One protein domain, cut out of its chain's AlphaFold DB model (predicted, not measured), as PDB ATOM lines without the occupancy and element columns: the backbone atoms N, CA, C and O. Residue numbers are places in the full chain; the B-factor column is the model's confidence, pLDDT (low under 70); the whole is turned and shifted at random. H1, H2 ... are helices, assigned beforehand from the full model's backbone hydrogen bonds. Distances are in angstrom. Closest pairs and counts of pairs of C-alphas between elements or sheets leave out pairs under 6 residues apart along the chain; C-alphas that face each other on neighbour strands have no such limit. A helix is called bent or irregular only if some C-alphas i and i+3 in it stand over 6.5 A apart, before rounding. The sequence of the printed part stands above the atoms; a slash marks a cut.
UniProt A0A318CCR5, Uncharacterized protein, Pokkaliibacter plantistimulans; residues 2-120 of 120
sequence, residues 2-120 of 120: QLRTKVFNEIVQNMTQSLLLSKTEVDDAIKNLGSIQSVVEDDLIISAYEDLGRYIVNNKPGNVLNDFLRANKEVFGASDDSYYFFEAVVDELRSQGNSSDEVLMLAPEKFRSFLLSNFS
ATOM      1  N   GLN A   2     114.849 197.371 160.348       86.56
ATOM      2  CA  GLN A   2     114.154 196.357 161.171       86.56
ATOM      3  C   GLN A   2     114.977 195.088 161.480       86.56
ATOM      4  O   GLN A   2     114.936 194.609 162.609       86.56
ATOM      5  N   LEU A   3     115.745 194.556 160.515       92.25
ATOM      6  CA  LEU A   3     116.547 193.341 160.733       92.25
ATOM      7  C   LEU A   3     117.696 193.569 161.728       92.25
ATOM      8  O   LEU A   3     117.804 192.819 162.691       92.25
ATOM      9  N   ARG A   4     118.501 194.627 161.538       94.75
ATOM     10  CA  ARG A   4     119.610 194.977 162.448       94.75
ATOM     11  C   ARG A   4     119.134 195.167 163.890       94.75
ATOM     12  O   ARG A   4     119.702 194.569 164.794       94.75
ATOM     13  N   THR A   5     118.030 195.890 164.099       96.38
ATOM     14  CA  THR A   5     117.428 196.094 165.425       96.38
ATOM     15  C   THR A   5     116.944 194.785 166.040       96.38
ATOM     16  O   THR A   5     117.186 194.532 167.217       96.38
ATOM     17  N   LYS A   6     116.274 193.932 165.252       97.31
ATOM     18  CA  LYS A   6     115.815 192.623 165.727       97.31
ATOM     19  C   LYS A   6     116.992 191.762 166.187       97.31
ATOM     20  O   LYS A   6     116.939 191.222 167.284       97.31
ATOM     21  N   VAL A   7     118.042 191.674 165.370       97.75
ATOM     22  CA  VAL A   7     119.240 190.875 165.670       97.75
ATOM     23  C   VAL A   7     119.985 191.420 166.889       97.75
ATOM     24  O   VAL A   7     120.377 190.642 167.754       97.75
ATOM     25  N   PHE A   8     120.130 192.742 167.006       98.06
ATOM     26  CA  PHE A   8     120.731 193.371 168.184       98.06
ATOM     27  C   PHE A   8     119.967 193.027 169.467       98.06
ATOM     28  O   PHE A   8     120.560 192.515 170.415       98.06
ATOM     29  N   ASN A   9     118.645 193.219 169.471       97.75
ATOM     30  CA  ASN A   9     117.810 192.898 170.629       97.75
ATOM     31  C   ASN A   9     117.853 191.408 170.986       97.75
ATOM     32  O   ASN A   9     117.902 191.070 172.165       97.75
ATOM     33  N   GLU A  10     117.865 190.522 169.987       98.38
ATOM     34  CA  GLU A  10     117.977 189.078 170.201       98.38
ATOM     35  C   GLU A  10     119.325 188.703 170.830       98.38
ATOM     36  O   GLU A  10     119.358 187.948 171.796       98.38
ATOM     37  N   ILE A  11     120.435 189.291 170.371       98.31
ATOM     38  CA  ILE A  11     121.759 189.065 170.970       98.31
ATOM     39  C   ILE A  11     121.794 189.555 172.420       98.31
ATOM     40  O   ILE A  11     122.220 188.805 173.296       98.31
ATOM     41  N   VAL A  12     121.308 190.767 172.700       98.12
ATOM     42  CA  VAL A  12     121.267 191.313 174.068       98.12
ATOM     43  C   VAL A  12     120.372 190.462 174.977       98.12
ATOM     44  O   VAL A  12     120.731 190.150 176.116       98.12
ATOM     45  N   GLN A  13     119.228 190.007 174.468       98.19
ATOM     46  CA  GLN A  13     118.371 189.065 175.177       98.19
ATOM     47  C   GLN A  13     119.114 187.755 175.471       98.19
ATOM     48  O   GLN A  13     119.092 187.286 176.607       98.19
ATOM     49  N   ASN A  14     119.830 187.192 174.500       98.25
ATOM     50  CA  ASN A  14     120.572 185.948 174.690       98.25
ATOM     51  C   ASN A  14     121.727 186.118 175.691       98.25
ATOM     52  O   ASN A  14     121.976 185.206 176.481       98.25
ATOM     53  N   MET A  15     122.395 187.281 175.732       98.00
ATOM     54  CA  MET A  15     123.411 187.599 176.751       98.00
ATOM     55  C   MET A  15     122.820 187.532 178.163       98.00
ATOM     56  O   MET A  15     123.427 186.952 179.062       98.00
ATOM     57  N   THR A  16     121.610 188.071 178.343       97.38
ATOM     58  CA  THR A  16     120.935 188.075 179.650       97.38
ATOM     59  C   THR A  16     120.348 186.724 180.040       97.38
ATOM     60  O   THR A  16     120.466 186.313 181.193       97.38
ATOM     61  N   GLN A  17     119.774 185.983 179.092       97.12
ATOM     62  CA  GLN A  17     119.198 184.662 179.356       97.12
ATOM     63  C   GLN A  17     120.255 183.590 179.636       97.12
ATOM     64  O   GLN A  17     120.024 182.702 180.453       97.12
ATOM     65  N   SER A  18     121.418 183.679 178.986       95.62
ATOM     66  CA  SER A  18     122.553 182.776 179.228       95.62
ATOM     67  C   SER A  18     123.367 183.135 180.475       95.62
ATOM     68  O   SER A  18     124.306 182.415 180.808       95.62
ATOM     69  N   LEU A  19     123.016 184.228 181.166       94.00
ATOM     70  CA  LEU A  19     123.765 184.791 182.293       94.00
ATOM     71  C   LEU A  19     125.207 185.196 181.937       94.00
ATOM     72  O   LEU A  19     126.035 185.362 182.833       94.00
ATOM     73  N   LEU A  20     125.509 185.402 180.647       97.25
ATOM     74  CA  LEU A  20     126.772 186.014 180.232       97.25
ATOM     75  C   LEU A  20     126.892 187.411 180.849       97.25
ATOM     76  O   LEU A  20     127.909 187.737 181.459       97.25
ATOM     77  N   LEU A  21     125.828 188.206 180.722       98.00
ATOM     78  CA  LEU A  21     125.686 189.518 181.345       98.00
ATOM     79  C   LEU A  21     124.365 189.583 182.102       98.00
ATOM     80  O   LEU A  21     123.328 189.165 181.602       98.00
ATOM     81  N   SER A  22     124.373 190.148 183.300       97.56
ATOM     82  CA  SER A  22     123.147 190.615 183.943       97.56
ATOM     83  C   SER A  22     122.612 191.866 183.239       97.56
ATOM     84  O   SER A  22     123.315 192.524 182.475       97.56
ATOM     85  N   LYS A  23     121.359 192.236 183.523       96.31
ATOM     86  CA  LYS A  23     120.766 193.460 182.966       96.31
ATOM     87  C   LYS A  23     121.568 194.713 183.345       96.31
ATOM     88  O   LYS A  23     121.812 195.550 182.490       96.31
ATOM     89  N   THR A  24     122.028 194.788 184.596       97.25
ATOM     90  CA  THR A  24     122.881 195.884 185.073       97.25
ATOM     91  C   THR A  24     124.200 195.943 184.313       97.25
ATOM     92  O   THR A  24     124.627 197.021 183.938       97.25
ATOM     93  N   GLU A  25     124.820 194.797 184.026       98.06
ATOM     94  CA  GLU A  25     126.073 194.772 183.261       98.06
ATOM     95  C   GLU A  25     125.878 195.183 181.800       98.06
ATOM     96  O   GLU A  25     126.766 195.804 181.224       98.06
ATOM     97  N   VAL A  26     124.726 194.867 181.196       98.00
ATOM     98  CA  VAL A  26     124.381 195.400 179.870       98.00
ATOM     99  C   VAL A  26     124.272 196.920 179.937       98.00
ATOM    100  O   VAL A  26     124.916 197.593 179.138       98.00
ATOM    101  N   ASP A  27     123.517 197.456 180.899       96.75
ATOM    102  CA  ASP A  27     123.351 198.903 181.079       96.75
ATOM    103  C   ASP A  27     124.703 199.600 181.347       96.75
ATOM    104  O   ASP A  27     124.974 200.659 180.786       96.75
ATOM    105  N   ASP A  28     125.587 198.983 182.138       97.81
ATOM    106  CA  ASP A  28     126.933 199.495 182.419       97.81
ATOM    107  C   ASP A  28     127.833 199.490 181.178       97.81
ATOM    108  O   ASP A  28     128.594 200.443 180.973       97.81
ATOM    109  N   ALA A  29     127.745 198.446 180.347       97.94
ATOM    110  CA  ALA A  29     128.517 198.334 179.114       97.94
ATOM    111  C   ALA A  29     128.172 199.461 178.135       97.94
ATOM    112  O   ALA A  29     129.072 200.097 177.597       97.94
ATOM    113  N   ILE A  30     126.880 199.760 177.955       97.62
ATOM    114  CA  ILE A  30     126.409 200.769 176.994       97.62
ATOM    115  C   ILE A  30     126.094 202.128 177.632       97.62
ATOM    116  O   ILE A  30     125.464 202.967 176.994       97.62
ATOM    117  N   LYS A  31     126.520 202.384 178.876       96.12
ATOM    118  CA  LYS A  31     126.114 203.572 179.654       96.12
ATOM    119  C   LYS A  31     126.336 204.908 178.937       96.12
ATOM    120  O   LYS A  31     125.579 205.854 179.138       96.12
ATOM    121  N   ASN A  32     127.367 204.993 178.093       94.88
ATOM    122  CA  ASN A  32     127.697 206.201 177.332       94.88
ATOM    123  C   ASN A  32     126.751 206.428 176.139       94.88
ATOM    124  O   ASN A  32     126.682 207.537 175.617       94.88
ATOM    125  N   LEU A  33     126.023 205.389 175.730       96.19
ATOM    126  CA  LEU A  33     125.035 205.381 174.650       96.19
ATOM    127  C   LEU A  33     123.594 205.488 175.190       96.19
ATOM    128  O   LEU A  33     122.634 205.485 174.423       96.19
ATOM    129  N   GLY A  34     123.431 205.576 176.514       94.69
ATOM    130  CA  GLY A  34     122.139 205.644 177.183       94.69
ATOM    131  C   GLY A  34     121.565 204.261 177.472       94.69
ATOM    132  O   GLY A  34     122.089 203.526 178.301       94.69
ATOM    133  N   SER A  35     120.443 203.933 176.837       94.06
ATOM    134  CA  SER A  35     119.731 202.665 177.035       94.06
ATOM    135  C   SER A  35     119.684 201.846 175.748       94.06
ATOM    136  O   SER A  35     119.884 202.389 174.665       94.06
ATOM    137  N   ILE A  36     119.325 200.560 175.833       94.38
ATOM    138  CA  ILE A  36     119.065 199.721 174.644       94.38
ATOM    139  C   ILE A  36     118.053 200.402 173.706       94.38
ATOM    140  O   ILE A  36     118.207 200.357 172.487       94.38
ATOM    141  N   GLN A  37     117.037 201.066 174.270       94.38
ATOM    142  CA  GLN A  37     116.048 201.810 173.493       94.38
ATOM    143  C   GLN A  37     116.694 202.992 172.756       94.38
ATOM    144  O   GLN A  37     116.503 203.127 171.553       94.38
ATOM    145  N   SER A  38     117.508 203.789 173.454       94.44
ATOM    146  CA  SER A  38     118.238 204.926 172.875       94.44
ATOM    147  C   SER A  38     119.201 204.476 171.775       94.44
ATOM    148  O   SER A  38     119.224 205.060 170.703       94.44
ATOM    149  N   VAL A  39     119.913 203.363 171.982       96.62
ATOM    150  CA  VAL A  39     120.799 202.763 170.972       96.62
ATOM    151  C   VAL A  39     120.056 202.471 169.667       96.62
ATOM    152  O   VAL A  39     120.602 202.668 168.583       96.62
ATOM    153  N   VAL A  40     118.816 201.989 169.755       95.31
ATOM    154  CA  VAL A  40     117.992 201.680 168.582       95.31
ATOM    155  C   VAL A  40     117.408 202.943 167.949       95.31
ATOM    156  O   VAL A  40     117.369 203.031 166.723       95.31
ATOM    157  N   GLU A  41     116.937 203.892 168.756       94.94
ATOM    158  CA  GLU A  41     116.324 205.141 168.285       94.94
ATOM    159  C   GLU A  41     117.342 206.072 167.614       94.94
ATOM    160  O   GLU A  41     117.036 206.654 166.572       94.94
ATOM    161  N   ASP A  42     118.559 206.137 168.156       96.06
ATOM    162  CA  ASP A  42     119.643 207.014 167.701       96.06
ATOM    163  C   ASP A  42     120.605 206.325 166.709       96.06
ATOM    164  O   ASP A  42     121.623 206.895 166.319       96.06
ATOM    165  N   ASP A  43     120.288 205.098 166.280       95.31
ATOM    166  CA  ASP A  43     121.060 204.288 165.323       95.31
ATOM    167  C   ASP A  43     122.508 203.951 165.755       95.31
ATOM    168  O   ASP A  43     123.407 203.775 164.931       95.31
ATOM    169  N   LEU A  44     122.737 203.782 167.061       97.44
ATOM    170  CA  LEU A  44     124.050 203.538 167.683       97.44
ATOM    171  C   LEU A  44     124.404 202.046 167.839       97.44
ATOM    172  O   LEU A  44     125.264 201.685 168.642       97.44
ATOM    173  N   ILE A  45     123.746 201.153 167.092       97.69
ATOM    174  CA  ILE A  45     123.888 199.687 167.233       97.69
ATOM    175  C   ILE A  45     125.344 199.222 167.081       97.69
ATOM    176  O   ILE A  45     125.783 198.341 167.814       97.69
ATOM    177  N   ILE A  46     126.096 199.816 166.152       98.12
ATOM    178  CA  ILE A  46     127.509 199.474 165.932       98.12
ATOM    179  C   ILE A  46     128.333 199.802 167.181       98.12
ATOM    180  O   ILE A  46     128.998 198.922 167.718       98.12
ATOM    181  N   SER A  47     128.212 201.024 167.702       98.38
ATOM    182  CA  SER A  47     128.904 201.440 168.927       98.38
ATOM    183  C   SER A  47     128.514 200.576 170.127       98.38
ATOM    184  O   SER A  47     129.373 200.200 170.916       98.38
ATOM    185  N   ALA A  48     127.242 200.182 170.232       98.38
ATOM    186  CA  ALA A  48     126.799 199.281 171.290       98.38
ATOM    187  C   ALA A  48     127.419 197.883 171.167       98.38
ATOM    188  O   ALA A  48     127.797 197.297 172.179       98.38
ATOM    189  N   TYR A  49     127.556 197.341 169.951       98.62
ATOM    190  CA  TYR A  49     128.268 196.080 169.742       98.62
ATOM    191  C   TYR A  49     129.731 196.168 170.168       98.62
ATOM    192  O   TYR A  49     130.222 195.242 170.816       98.62
ATOM    193  N   GLU A  50     130.412 197.261 169.832       98.62
ATOM    194  CA  GLU A  50     131.802 197.447 170.233       98.62
ATOM    195  C   GLU A  50     131.950 197.521 171.758       98.62
ATOM    196  O   GLU A  50     132.779 196.817 172.337       98.62
ATOM    197  N   ASP A  51     131.117 198.331 172.417       98.62
ATOM    198  CA  ASP A  51     131.146 198.511 173.869       98.62
ATOM    199  C   ASP A  51     130.815 197.205 174.607       98.62
ATOM    200  O   ASP A  51     131.510 196.836 175.555       98.62
ATOM    201  N   LEU A  52     129.824 196.442 174.128       98.62
ATOM    202  CA  LEU A  52     129.508 195.115 174.664       98.62
ATOM    203  C   LEU A  52     130.673 194.134 174.482       98.62
ATOM    204  O   LEU A  52     130.997 193.392 175.410       98.62
ATOM    205  N   GLY A  53     131.311 194.126 173.308       98.50
ATOM    206  CA  GLY A  53     132.459 193.269 173.018       98.50
ATOM    207  C   GLY A  53     133.627 193.538 173.968       98.50
ATOM    208  O   GLY A  53     134.087 192.623 174.659       98.50
ATOM    209  N   ARG A  54     134.041 194.808 174.078       98.56
ATOM    210  CA  ARG A  54     135.106 195.249 174.998       98.56
ATOM    211  C   ARG A  54     134.751 194.949 176.452       98.56
ATOM    212  O   ARG A  54     135.595 194.473 177.213       98.56
ATOM    213  N   TYR A  55     133.502 195.193 176.851       98.62
ATOM    214  CA  TYR A  55     133.043 194.923 178.211       98.62
ATOM    215  C   TYR A  55     133.151 193.437 178.562       98.62
ATOM    216  O   TYR A  55     133.644 193.094 179.638       98.62
ATOM    217  N   ILE A  56     132.717 192.543 177.669       98.44
ATOM    218  CA  ILE A  56     132.738 191.100 177.927       98.44
ATOM    219  C   ILE A  56     134.172 190.591 178.078       98.44
ATOM    220  O   ILE A  56     134.439 189.874 179.039       98.44
ATOM    221  N   VAL A  57     135.098 190.989 177.200       98.38
ATOM    222  CA  VAL A  57     136.510 190.577 177.307       98.38
ATOM    223  C   VAL A  57     137.116 191.007 178.647       98.38
ATOM    224  O   VAL A  57     137.825 190.232 179.280       98.38
ATOM    225  N   ASN A  58     136.776 192.205 179.121       98.12
ATOM    226  CA  ASN A  58     137.303 192.744 180.374       98.12
ATOM    227  C   ASN A  58     136.703 192.129 181.645       98.12
ATOM    228  O   ASN A  58     137.316 192.208 182.708       98.12
ATOM    229  N   ASN A  59     135.510 191.535 181.564       98.00
ATOM    230  CA  ASN A  59     134.754 191.139 182.757       98.00
ATOM    231  C   ASN A  59     134.373 189.658 182.800       98.00
ATOM    232  O   ASN A  59     133.865 189.193 183.824       98.00
ATOM    233  N   LYS A  60     134.574 188.904 181.714       97.12
ATOM    234  CA  LYS A  60     134.140 187.509 181.617       97.12
ATOM    235  C   LYS A  60     135.292 186.584 181.245       97.12
ATOM    236  O   LYS A  60     136.139 186.939 180.430       97.12
ATOM    237  N   PRO A  61     135.314 185.359 181.798       95.25
ATOM    238  CA  PRO A  61     136.252 184.340 181.355       95.25
ATOM    239  C   PRO A  61     136.078 184.026 179.861       95.25
ATOM    240  O   PRO A  61     134.952 183.868 179.382       95.25
ATOM    241  N   GLY A  62     137.190 183.867 179.139       94.50
ATOM    242  CA  GLY A  62     137.175 183.621 177.692       94.50
ATOM    243  C   GLY A  62     136.382 182.376 177.274       94.50
ATOM    244  O   GLY A  62     135.699 182.400 176.256       94.50
ATOM    245  N   ASN A  63     136.371 181.315 178.087       95.50
ATOM    246  CA  ASN A  63     135.564 180.122 177.809       95.50
ATOM    247  C   ASN A  63     134.053 180.412 177.820       95.50
ATOM    248  O   ASN A  63     133.329 179.884 176.982       95.50
ATOM    249  N   VAL A  64     133.583 181.287 178.717       96.44
ATOM    250  CA  VAL A  64     132.167 181.684 178.789       96.44
ATOM    251  C   VAL A  64     131.777 182.495 177.548       96.44
ATOM    252  O   VAL A  64     130.713 182.269 176.971       96.44
ATOM    253  N   LEU A  65     132.659 183.391 177.092       97.25
ATOM    254  CA  LEU A  65     132.486 184.102 175.822       97.25
ATOM    255  C   LEU A  65     132.432 183.124 174.636       97.25
ATOM    256  O   LEU A  65     131.523 183.215 173.814       97.25
ATOM    257  N   ASN A  66     133.351 182.163 174.557       97.12
ATOM    258  CA  ASN A  66     133.405 181.204 173.450       97.12
ATOM    259  C   ASN A  66     132.155 180.312 173.389       97.12
ATOM    260  O   ASN A  66     131.622 180.060 172.305       97.12
ATOM    261  N   ASP A  67     131.636 179.881 174.539       97.38
ATOM    262  CA  ASP A  67     130.381 179.129 174.612       97.38
ATOM    263  C   ASP A  67     129.187 179.966 174.141       97.38
ATOM    264  O   ASP A  67     128.365 179.485 173.353       97.38
ATOM    265  N   PHE A  68     129.132 181.240 174.538       98.06
ATOM    266  CA  PHE A  68     128.114 182.171 174.062       98.06
ATOM    267  C   PHE A  68     128.185 182.382 172.542       98.06
ATOM    268  O   PHE A  68     127.159 182.287 171.862       98.06
ATOM    269  N   LEU A  69     129.381 182.615 171.993       97.88
ATOM    270  CA  LEU A  69     129.590 182.788 170.553       97.88
ATOM    271  C   LEU A  69     129.135 181.555 169.768       97.88
ATOM    272  O   LEU A  69     128.440 181.678 168.760       97.88
ATOM    273  N   ARG A  70     129.469 180.354 170.255       97.12
ATOM    274  CA  ARG A  70     129.074 179.090 169.624       97.12
ATOM    275  C   ARG A  70     127.557 178.907 169.607       97.12
ATOM    276  O   ARG A  70     127.014 178.496 168.585       97.12
ATOM    277  N   ALA A  71     126.879 179.236 170.706       97.50
ATOM    278  CA  ALA A  71     125.426 179.116 170.820       97.50
ATOM    279  C   ALA A  71     124.660 180.132 169.951       97.50
ATOM    280  O   ALA A  71     123.533 179.860 169.545       97.50
ATOM    281  N   ASN A  72     125.266 181.282 169.644       97.62
ATOM    282  CA  ASN A  72     124.599 182.407 168.979       97.62
ATOM    283  C   ASN A  72     125.102 182.678 167.555       97.62
ATOM    284  O   ASN A  72     124.721 183.684 166.955       97.62
ATOM    285  N   LYS A  73     125.937 181.796 166.994       95.56
ATOM    286  CA  LYS A  73     126.603 182.002 165.698       95.56
ATOM    287  C   LYS A  73     125.637 182.386 164.570       95.56
ATOM    288  O   LYS A  73     125.924 183.312 163.815       95.56
ATOM    289  N   GLU A  74     124.489 181.716 164.479       95.81
ATOM    290  CA  GLU A  74     123.474 181.997 163.450       95.81
ATOM    291  C   GLU A  74     122.828 183.379 163.633       95.81
ATOM    292  O   GLU A  74     122.624 184.103 162.660       95.81
ATOM    293  N   VAL A  75     122.573 183.788 164.882       97.75
ATOM    294  CA  VAL A  75     121.988 185.100 165.201       97.75
ATOM    295  C   VAL A  75     122.962 186.216 164.820       97.75
ATOM    296  O   VAL A  75     122.580 187.159 164.132       97.75
ATOM    297  N   PHE A  76     124.244 186.071 165.170       97.56
ATOM    298  CA  PHE A  76     125.300 186.973 164.698       97.56
ATOM    299  C   PHE A  76     125.370 187.004 163.159       97.56
ATOM    300  O   PHE A  76     125.420 188.063 162.535       97.56
ATOM    301  N   GLY A  77     125.269 185.847 162.503       96.44
ATOM    302  CA  GLY A  77     125.254 185.747 161.043       96.44
ATOM    303  C   GLY A  77     124.104 186.496 160.349       96.44
ATOM    304  O   GLY A  77     124.220 186.816 159.165       96.44
ATOM    305  N   ALA A  78     123.022 186.834 161.053       96.62
ATOM    306  CA  ALA A  78     121.838 187.455 160.460       96.62
ATOM    307  C   ALA A  78     121.957 188.972 160.206       96.62
ATOM    308  O   ALA A  78     121.171 189.516 159.432       96.62
ATOM    309  N   SER A  79     122.925 189.668 160.817       95.69
ATOM    310  CA  SER A  79     123.150 191.114 160.623       95.69
ATOM    311  C   SER A  79     124.621 191.406 160.372       95.69
ATOM    312  O   SER A  79     125.466 190.815 161.035       95.69
ATOM    313  N   ASP A  80     124.937 192.300 159.435       95.88
ATOM    314  CA  ASP A  80     126.323 192.693 159.144       95.88
ATOM    315  C   ASP A  80     126.923 193.575 160.243       95.88
ATOM    316  O   ASP A  80     128.103 193.439 160.538       95.88
ATOM    317  N   ASP A  81     126.114 194.381 160.937       96.75
ATOM    318  CA  ASP A  81     126.581 195.223 162.051       96.75
ATOM    319  C   ASP A  81     127.197 194.419 163.197       96.75
ATOM    320  O   ASP A  81     128.029 194.919 163.948       96.75
ATOM    321  N   SER A  82     126.791 193.159 163.348       97.31
ATOM    322  CA  SER A  82     127.312 192.308 164.412       97.31
ATOM    323  C   SER A  82     128.783 191.922 164.191       97.31
ATOM    324  O   SER A  82     129.435 191.454 165.121       97.31
ATOM    325  N   TYR A  83     129.334 192.186 162.997       97.88
ATOM    326  CA  TYR A  83     130.772 192.149 162.725       97.88
ATOM    327  C   TYR A  83     131.564 192.971 163.750       97.88
ATOM    328  O   TYR A  83     132.563 192.482 164.278       97.88
ATOM    329  N   TYR A  84     131.084 194.173 164.092       98.25
ATOM    330  CA  TYR A  84     131.793 195.095 164.984       98.25
ATOM    331  C   TYR A  84     131.901 194.571 166.423       98.25
ATOM    332  O   TYR A  84     132.829 194.931 167.142       98.25
ATOM    333  N   PHE A  85     131.029 193.639 166.825       98.56
ATOM    334  CA  PHE A  85     131.199 192.903 168.079       98.56
ATOM    335  C   PHE A  85     132.454 192.024 168.040       98.56
ATOM    336  O   PHE A  85     133.266 192.057 168.960       98.56
ATOM    337  N   PHE A  86     132.630 191.240 166.969       98.31
ATOM    338  CA  PHE A  86     133.797 190.366 166.820       98.31
ATOM    339  C   PHE A  86     135.082 191.166 166.650       98.31
ATOM    340  O   PHE A  86     136.090 190.802 167.245       98.31
ATOM    341  N   GLU A  87     135.044 192.250 165.875       98.06
ATOM    342  CA  GLU A  87     136.185 193.152 165.716       98.06
ATOM    343  C   GLU A  87     136.634 193.716 167.068       98.06
ATOM    344  O   GLU A  87     137.800 193.573 167.425       98.06
ATOM    345  N   ALA A  88     135.701 194.242 167.869       98.31
ATOM    346  CA  ALA A  88     136.005 194.773 169.194       98.31
ATOM    347  C   ALA A  88     136.523 193.705 170.171       98.31
ATOM    348  O   ALA A  88     137.446 193.971 170.936       98.31
ATOM    349  N   VAL A  89     135.971 192.486 170.142       98.38
ATOM    350  CA  VAL A  89     136.463 191.370 170.969       98.38
ATOM    351  C   VAL A  89     137.890 190.974 170.579       98.38
ATOM    352  O   VAL A  89     138.726 190.751 171.452       98.38
ATOM    353  N   VAL A  90     138.171 190.849 169.279       97.62
ATOM    354  CA  VAL A  90     139.498 190.459 168.781       97.62
ATOM    355  C   VAL A  90     140.534 191.532 169.108       97.62
ATOM    356  O   VAL A  90     141.617 191.191 169.587       97.62
ATOM    357  N   ASP A  91     140.196 192.802 168.887       97.81
ATOM    358  CA  ASP A  91     141.052 193.943 169.213       97.81
ATOM    359  C   ASP A  91     141.375 193.994 170.714       97.81
ATOM    360  O   ASP A  91     142.544 194.032 171.101       97.81
ATOM    361  N   GLU A  92     140.357 193.865 171.572       98.19
ATOM    362  CA  GLU A  92     140.525 193.898 173.028       98.19
ATOM    363  C   GLU A  92     141.327 192.697 173.558       98.19
ATOM    364  O   GLU A  92     142.196 192.855 174.412       98.19
ATOM    365  N   LEU A  93     141.109 191.484 173.037       97.50
ATOM    366  CA  LEU A  93     141.922 190.326 173.426       97.50
ATOM    367  C   LEU A  93     143.401 190.552 173.101       97.50
ATOM    368  O   LEU A  93     144.276 190.254 173.918       97.50
ATOM    369  N   ARG A  94     143.688 191.104 171.921       95.62
ATOM    370  CA  ARG A  94     145.055 191.356 171.460       95.62
ATOM    371  C   ARG A  94     145.733 192.483 172.213       95.62
ATOM    372  O   ARG A  94     146.916 192.353 172.524       95.62
ATOM    373  N   SER A  95     145.005 193.551 172.537       96.75
ATOM    374  CA  SER A  95     145.532 194.656 173.345       96.75
ATOM    375  C   SER A  95     145.992 194.175 174.730       96.75
ATOM    376  O   SER A  95     146.959 194.702 175.282       96.75
ATOM    377  N   GLN A  96     145.375 193.104 175.240       96.31
ATOM    378  CA  GLN A  96     145.732 192.431 176.491       96.31
ATOM    379  C   GLN A  96     146.782 191.311 176.331       96.31
ATOM    380  O   GLN A  96     147.165 190.683 177.318       96.31
ATOM    381  N   GLY A  97     147.261 191.043 175.111       94.88
ATOM    382  CA  GLY A  97     148.230 189.978 174.821       94.88
ATOM    383  C   GLY A  97     147.647 188.558 174.804       94.88
ATOM    384  O   GLY A  97     148.408 187.590 174.840       94.88
ATOM    385  N   ASN A  98     146.321 188.416 174.745       95.44
ATOM    386  CA  ASN A  98     145.631 187.129 174.666       95.44
ATOM    387  C   ASN A  98     145.457 186.667 173.205       95.44
ATOM    388  O   ASN A  98     145.399 187.475 172.278       95.44
ATOM    389  N   SER A  99     145.335 185.350 172.993       93.88
ATOM    390  CA  SER A  99     145.004 184.804 171.667       93.88
ATOM    391  C   SER A  99     143.542 185.084 171.312       93.88
ATOM    392  O   SER A  99     142.640 184.907 172.131       93.88
ATOM    393  N   SER A 100     143.319 185.473 170.056       95.12
ATOM    394  CA  SER A 100     141.999 185.693 169.462       95.12
ATOM    395  C   SER A 100     141.557 184.559 168.524       95.12
ATOM    396  O   SER A 100     140.510 184.669 167.888       95.12
ATOM    397  N   ASP A 101     142.345 183.485 168.391       94.44
ATOM    398  CA  ASP A 101     142.158 182.470 167.341       94.44
ATOM    399  C   ASP A 101     140.815 181.745 167.461       94.44
ATOM    400  O   ASP A 101     140.130 181.513 166.463       94.44
ATOM    401  N   GLU A 102     140.394 181.425 168.686       94.88
ATOM    402  CA  GLU A 102     139.114 180.752 168.906       94.88
ATOM    403  C   GLU A 102     137.932 181.655 168.522       94.88
ATOM    404  O   GLU A 102     137.012 181.202 167.841       94.88
ATOM    405  N   VAL A 103     137.989 182.951 168.852       96.25
ATOM    406  CA  VAL A 103     136.964 183.931 168.453       96.25
ATOM    407  C   VAL A 103     136.895 184.061 166.930       96.25
ATOM    408  O   VAL A 103     135.803 184.021 166.360       96.25
ATOM    409  N   LEU A 104     138.046 184.139 166.250       95.38
ATOM    410  CA  LEU A 104     138.123 184.191 164.783       95.38
ATOM    411  C   LEU A 104     137.490 182.949 164.131       95.38
ATOM    412  O   LEU A 104     136.807 183.044 163.108       95.38
ATOM    413  N   MET A 105     137.669 181.775 164.738       94.44
ATOM    414  CA  MET A 105     137.069 180.529 164.257       94.44
ATOM    415  C   MET A 105     135.566 180.434 164.552       94.44
ATOM    416  O   MET A 105     134.824 179.855 163.749       94.44
ATOM    417  N   LEU A 106     135.100 181.022 165.655       96.19
ATOM    418  CA  LEU A 106     133.685 181.051 166.036       96.19
ATOM    419  C   LEU A 106     132.874 182.129 165.302       96.19
ATOM    420  O   LEU A 106     131.651 182.003 165.219       96.19
ATOM    421  N   ALA A 107     133.530 183.133 164.715       96.44
ATOM    422  CA  ALA A 107     132.868 184.154 163.913       96.44
ATOM    423  C   ALA A 107     132.060 183.549 162.740       96.44
ATOM    424  O   ALA A 107     132.480 182.551 162.132       96.44
ATOM    425  N   PRO A 108     130.904 184.148 162.385       96.31
ATOM    426  CA  PRO A 108     130.194 183.850 161.146       96.31
ATOM    427  C   PRO A 108     131.125 183.851 159.929       96.31
ATOM    428  O   PRO A 108     132.010 184.696 159.806       96.31
ATOM    429  N   GLU A 109     130.909 182.919 158.997       93.62
ATOM    430  CA  GLU A 109     131.823 182.703 157.862       93.62
ATOM    431  C   GLU A 109     132.026 183.965 157.020       93.62
ATOM    432  O   GLU A 109     133.150 184.260 156.620       93.62
ATOM    433  N   LYS A 110     130.961 184.757 156.842       93.50
ATOM    434  CA  LYS A 110     130.996 186.038 156.123       93.50
ATOM    435  C   LYS A 110     131.911 187.096 156.758       93.50
ATOM    436  O   LYS A 110     132.330 188.011 156.062       93.50
ATOM    437  N   PHE A 111     132.224 186.984 158.050       95.62
ATOM    438  CA  PHE A 111     133.110 187.915 158.762       95.62
ATOM    439  C   PHE A 111     134.555 187.433 158.796       95.62
ATOM    440  O   PHE A 111     135.477 188.244 158.853       95.62
ATOM    441  N   ARG A 112     134.764 186.111 158.767       92.31
ATOM    442  CA  ARG A 112     136.063 185.497 159.050       92.31
ATOM    443  C   ARG A 112     137.166 185.974 158.107       92.31
ATOM    444  O   ARG A 112     138.267 186.235 158.572       92.31
ATOM    445  N   SER A 113     136.891 186.111 156.809       88.56
ATOM    446  CA  SER A 113     137.885 186.593 155.837       88.56
ATOM    447  C   SER A 113     138.363 188.014 156.145       88.56
ATOM    448  O   SER A 113     139.560 188.280 156.081       88.56
ATOM    449  N   PHE A 114     137.443 188.907 156.515       92.31
ATOM    450  CA  PHE A 114     137.761 190.291 156.865       92.31
ATOM    451  C   PHE A 114     138.505 190.378 158.196       92.31
ATOM    452  O   PHE A 114     139.557 191.009 158.261       92.31
ATOM    453  N   LEU A 115     138.030 189.663 159.222       93.19
ATOM    454  CA  LEU A 115     138.703 189.617 160.521       93.19
ATOM    455  C   LEU A 115     140.128 189.060 160.387       93.19
ATOM    456  O   LEU A 115     141.067 189.652 160.902       93.19
ATOM    457  N   LEU A 116     140.326 187.970 159.637       91.00
ATOM    458  CA  LEU A 116     141.664 187.419 159.404       91.00
ATOM    459  C   LEU A 116     142.567 188.389 158.637       91.00
ATOM    460  O   LEU A 116     143.756 188.434 158.913       91.00
ATOM    461  N   SER A 117     142.043 189.179 157.699       88.94
ATOM    462  CA  SER A 117     142.855 190.169 156.982       88.94
ATOM    463  C   SER A 117     143.267 191.352 157.861       88.94
ATOM    464  O   SER A 117     144.367 191.866 157.693       88.94
ATOM    465  N   ASN A 118     142.393 191.801 158.763       86.62
ATOM    466  CA  ASN A 118     142.658 192.954 159.632       86.62
ATOM    467  C   ASN A 118     143.525 192.588 160.840       86.62
ATOM    468  O   ASN A 118     144.202 193.442 161.406       86.62
ATOM    469  N   PHE A 119     143.501 191.313 161.222       84.25
ATOM    470  CA  PHE A 119     144.142 190.794 162.416       84.25
ATOM    471  C   PHE A 119     145.081 189.614 162.093       84.25
ATOM    472  O   PHE A 119     145.278 188.750 162.938       84.25
ATOM    473  N   SER A 120     145.677 189.513 160.906       67.25
ATOM    474  CA  SER A 120     146.770 188.539 160.665       67.25
ATOM    475  C   SER A 120     148.138 189.089 161.039       67.25
ATOM    476  O   SER A 120     148.297 190.328 161.078       67.25
TER     477      SER A 120
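What this domain is: This is residues 2 to 120 of the 120 residues of an uncharacterized protein of Pokkaliibacter plantistimulans (UniProt A0A318CCR5). Helices in two facing rows make a compact body: H1, H5 and H7 form one row, and H4 and H6, side by side in the middle, form the other. H2 stands about perpendicular to H4 and meets it along residues 51 to 55 of H4, with Ala 29, the last residue of H2, coming closest; H3 sits beside the starts of H1 and H4, and H8 folds back from H7 towards H6. The printed part has 119 residues with eight named helices, H1 to H8 in chain order, and no named strand; the class is all helix. The whole is compact, with a radius of gyration of the C-alphas of 13.1 A, and rounded, spanning 35 by 27 by 24 A.

How they stand to each other: H1, residues 2 to 17, touches H5, residues 62 to 77, opposite ways at a shallow tilt of 28 degrees; the closest C-alphas, of Val 7 and Val 75, are 6.4 A apart. H1, with residues 4 to 8 alone, only just touches H4, residues 45 to 59, with 3 pairs of C-alphas within 8 A, the closest being Phe 8 and Ile 45 at 7.1 A. H3, residues 36 to 41, touches no helix but is near H1 and H4; the closest C-alphas of H3 and H4, of Val 39 and Ile 45, are 5.7 A apart. H2, residues 23 to 29, touches H4 about perpendicular at 79 degrees, closest at the C-alphas of Ala 29 and Leu 52, 5.6 A. H4 touches H6, residues 83 to 95, with 23 pairs of C-alphas within 8 A, closest at Tyr 49 and Phe 85, 4.6 A; they run the same way at a shallow tilt of 34 degrees, only just short of steep. H6 and H7, residues 101 to 106, form a helical hairpin, closest at the C-alphas of Val 90 and Val 103, 7.0 A. H5, with residues 66 to 73 alone, touches H7, closest at the C-alphas of Arg 70 and Leu 106, 6.2 A. H7 and H8, residues 109 to 118, form another hairpin, closest at the C-alphas of Leu 104 and Arg 112, 6.2 A. H1 and H6 are apart. Every O i to N i+4 pair is within hydrogen-bond range in H1, H2, H3, H4, H6 and H7; in H5 10 of 12 are, in H8 4 of 6.

Where its parts are: H1 begins at C-alpha 2 (114.154, 196.357, 161.171) and is 22.2 A long from first to last C-alpha. H4 measures 20.8 A, H5 20.6 A, H6 18.4 A and H8 15.0 A. H5 is irregular, with a kink of 60 degrees near residue 71 and C-alphas 71 and 74 8.2 A apart. H8 is only just irregular, with C-alphas 110 and 113 6.9 A apart, and ends at C-alpha 118 (142.658, 192.954, 159.632).

The domain as a whole: The two C-alphas farthest apart, of Gln 2 and Gly 97, are 37.3 A apart. The printed part has no cut, and no link is long. The mean pLDDT of the printed part is 96.0, and residue 120, the chain's last, is under 70.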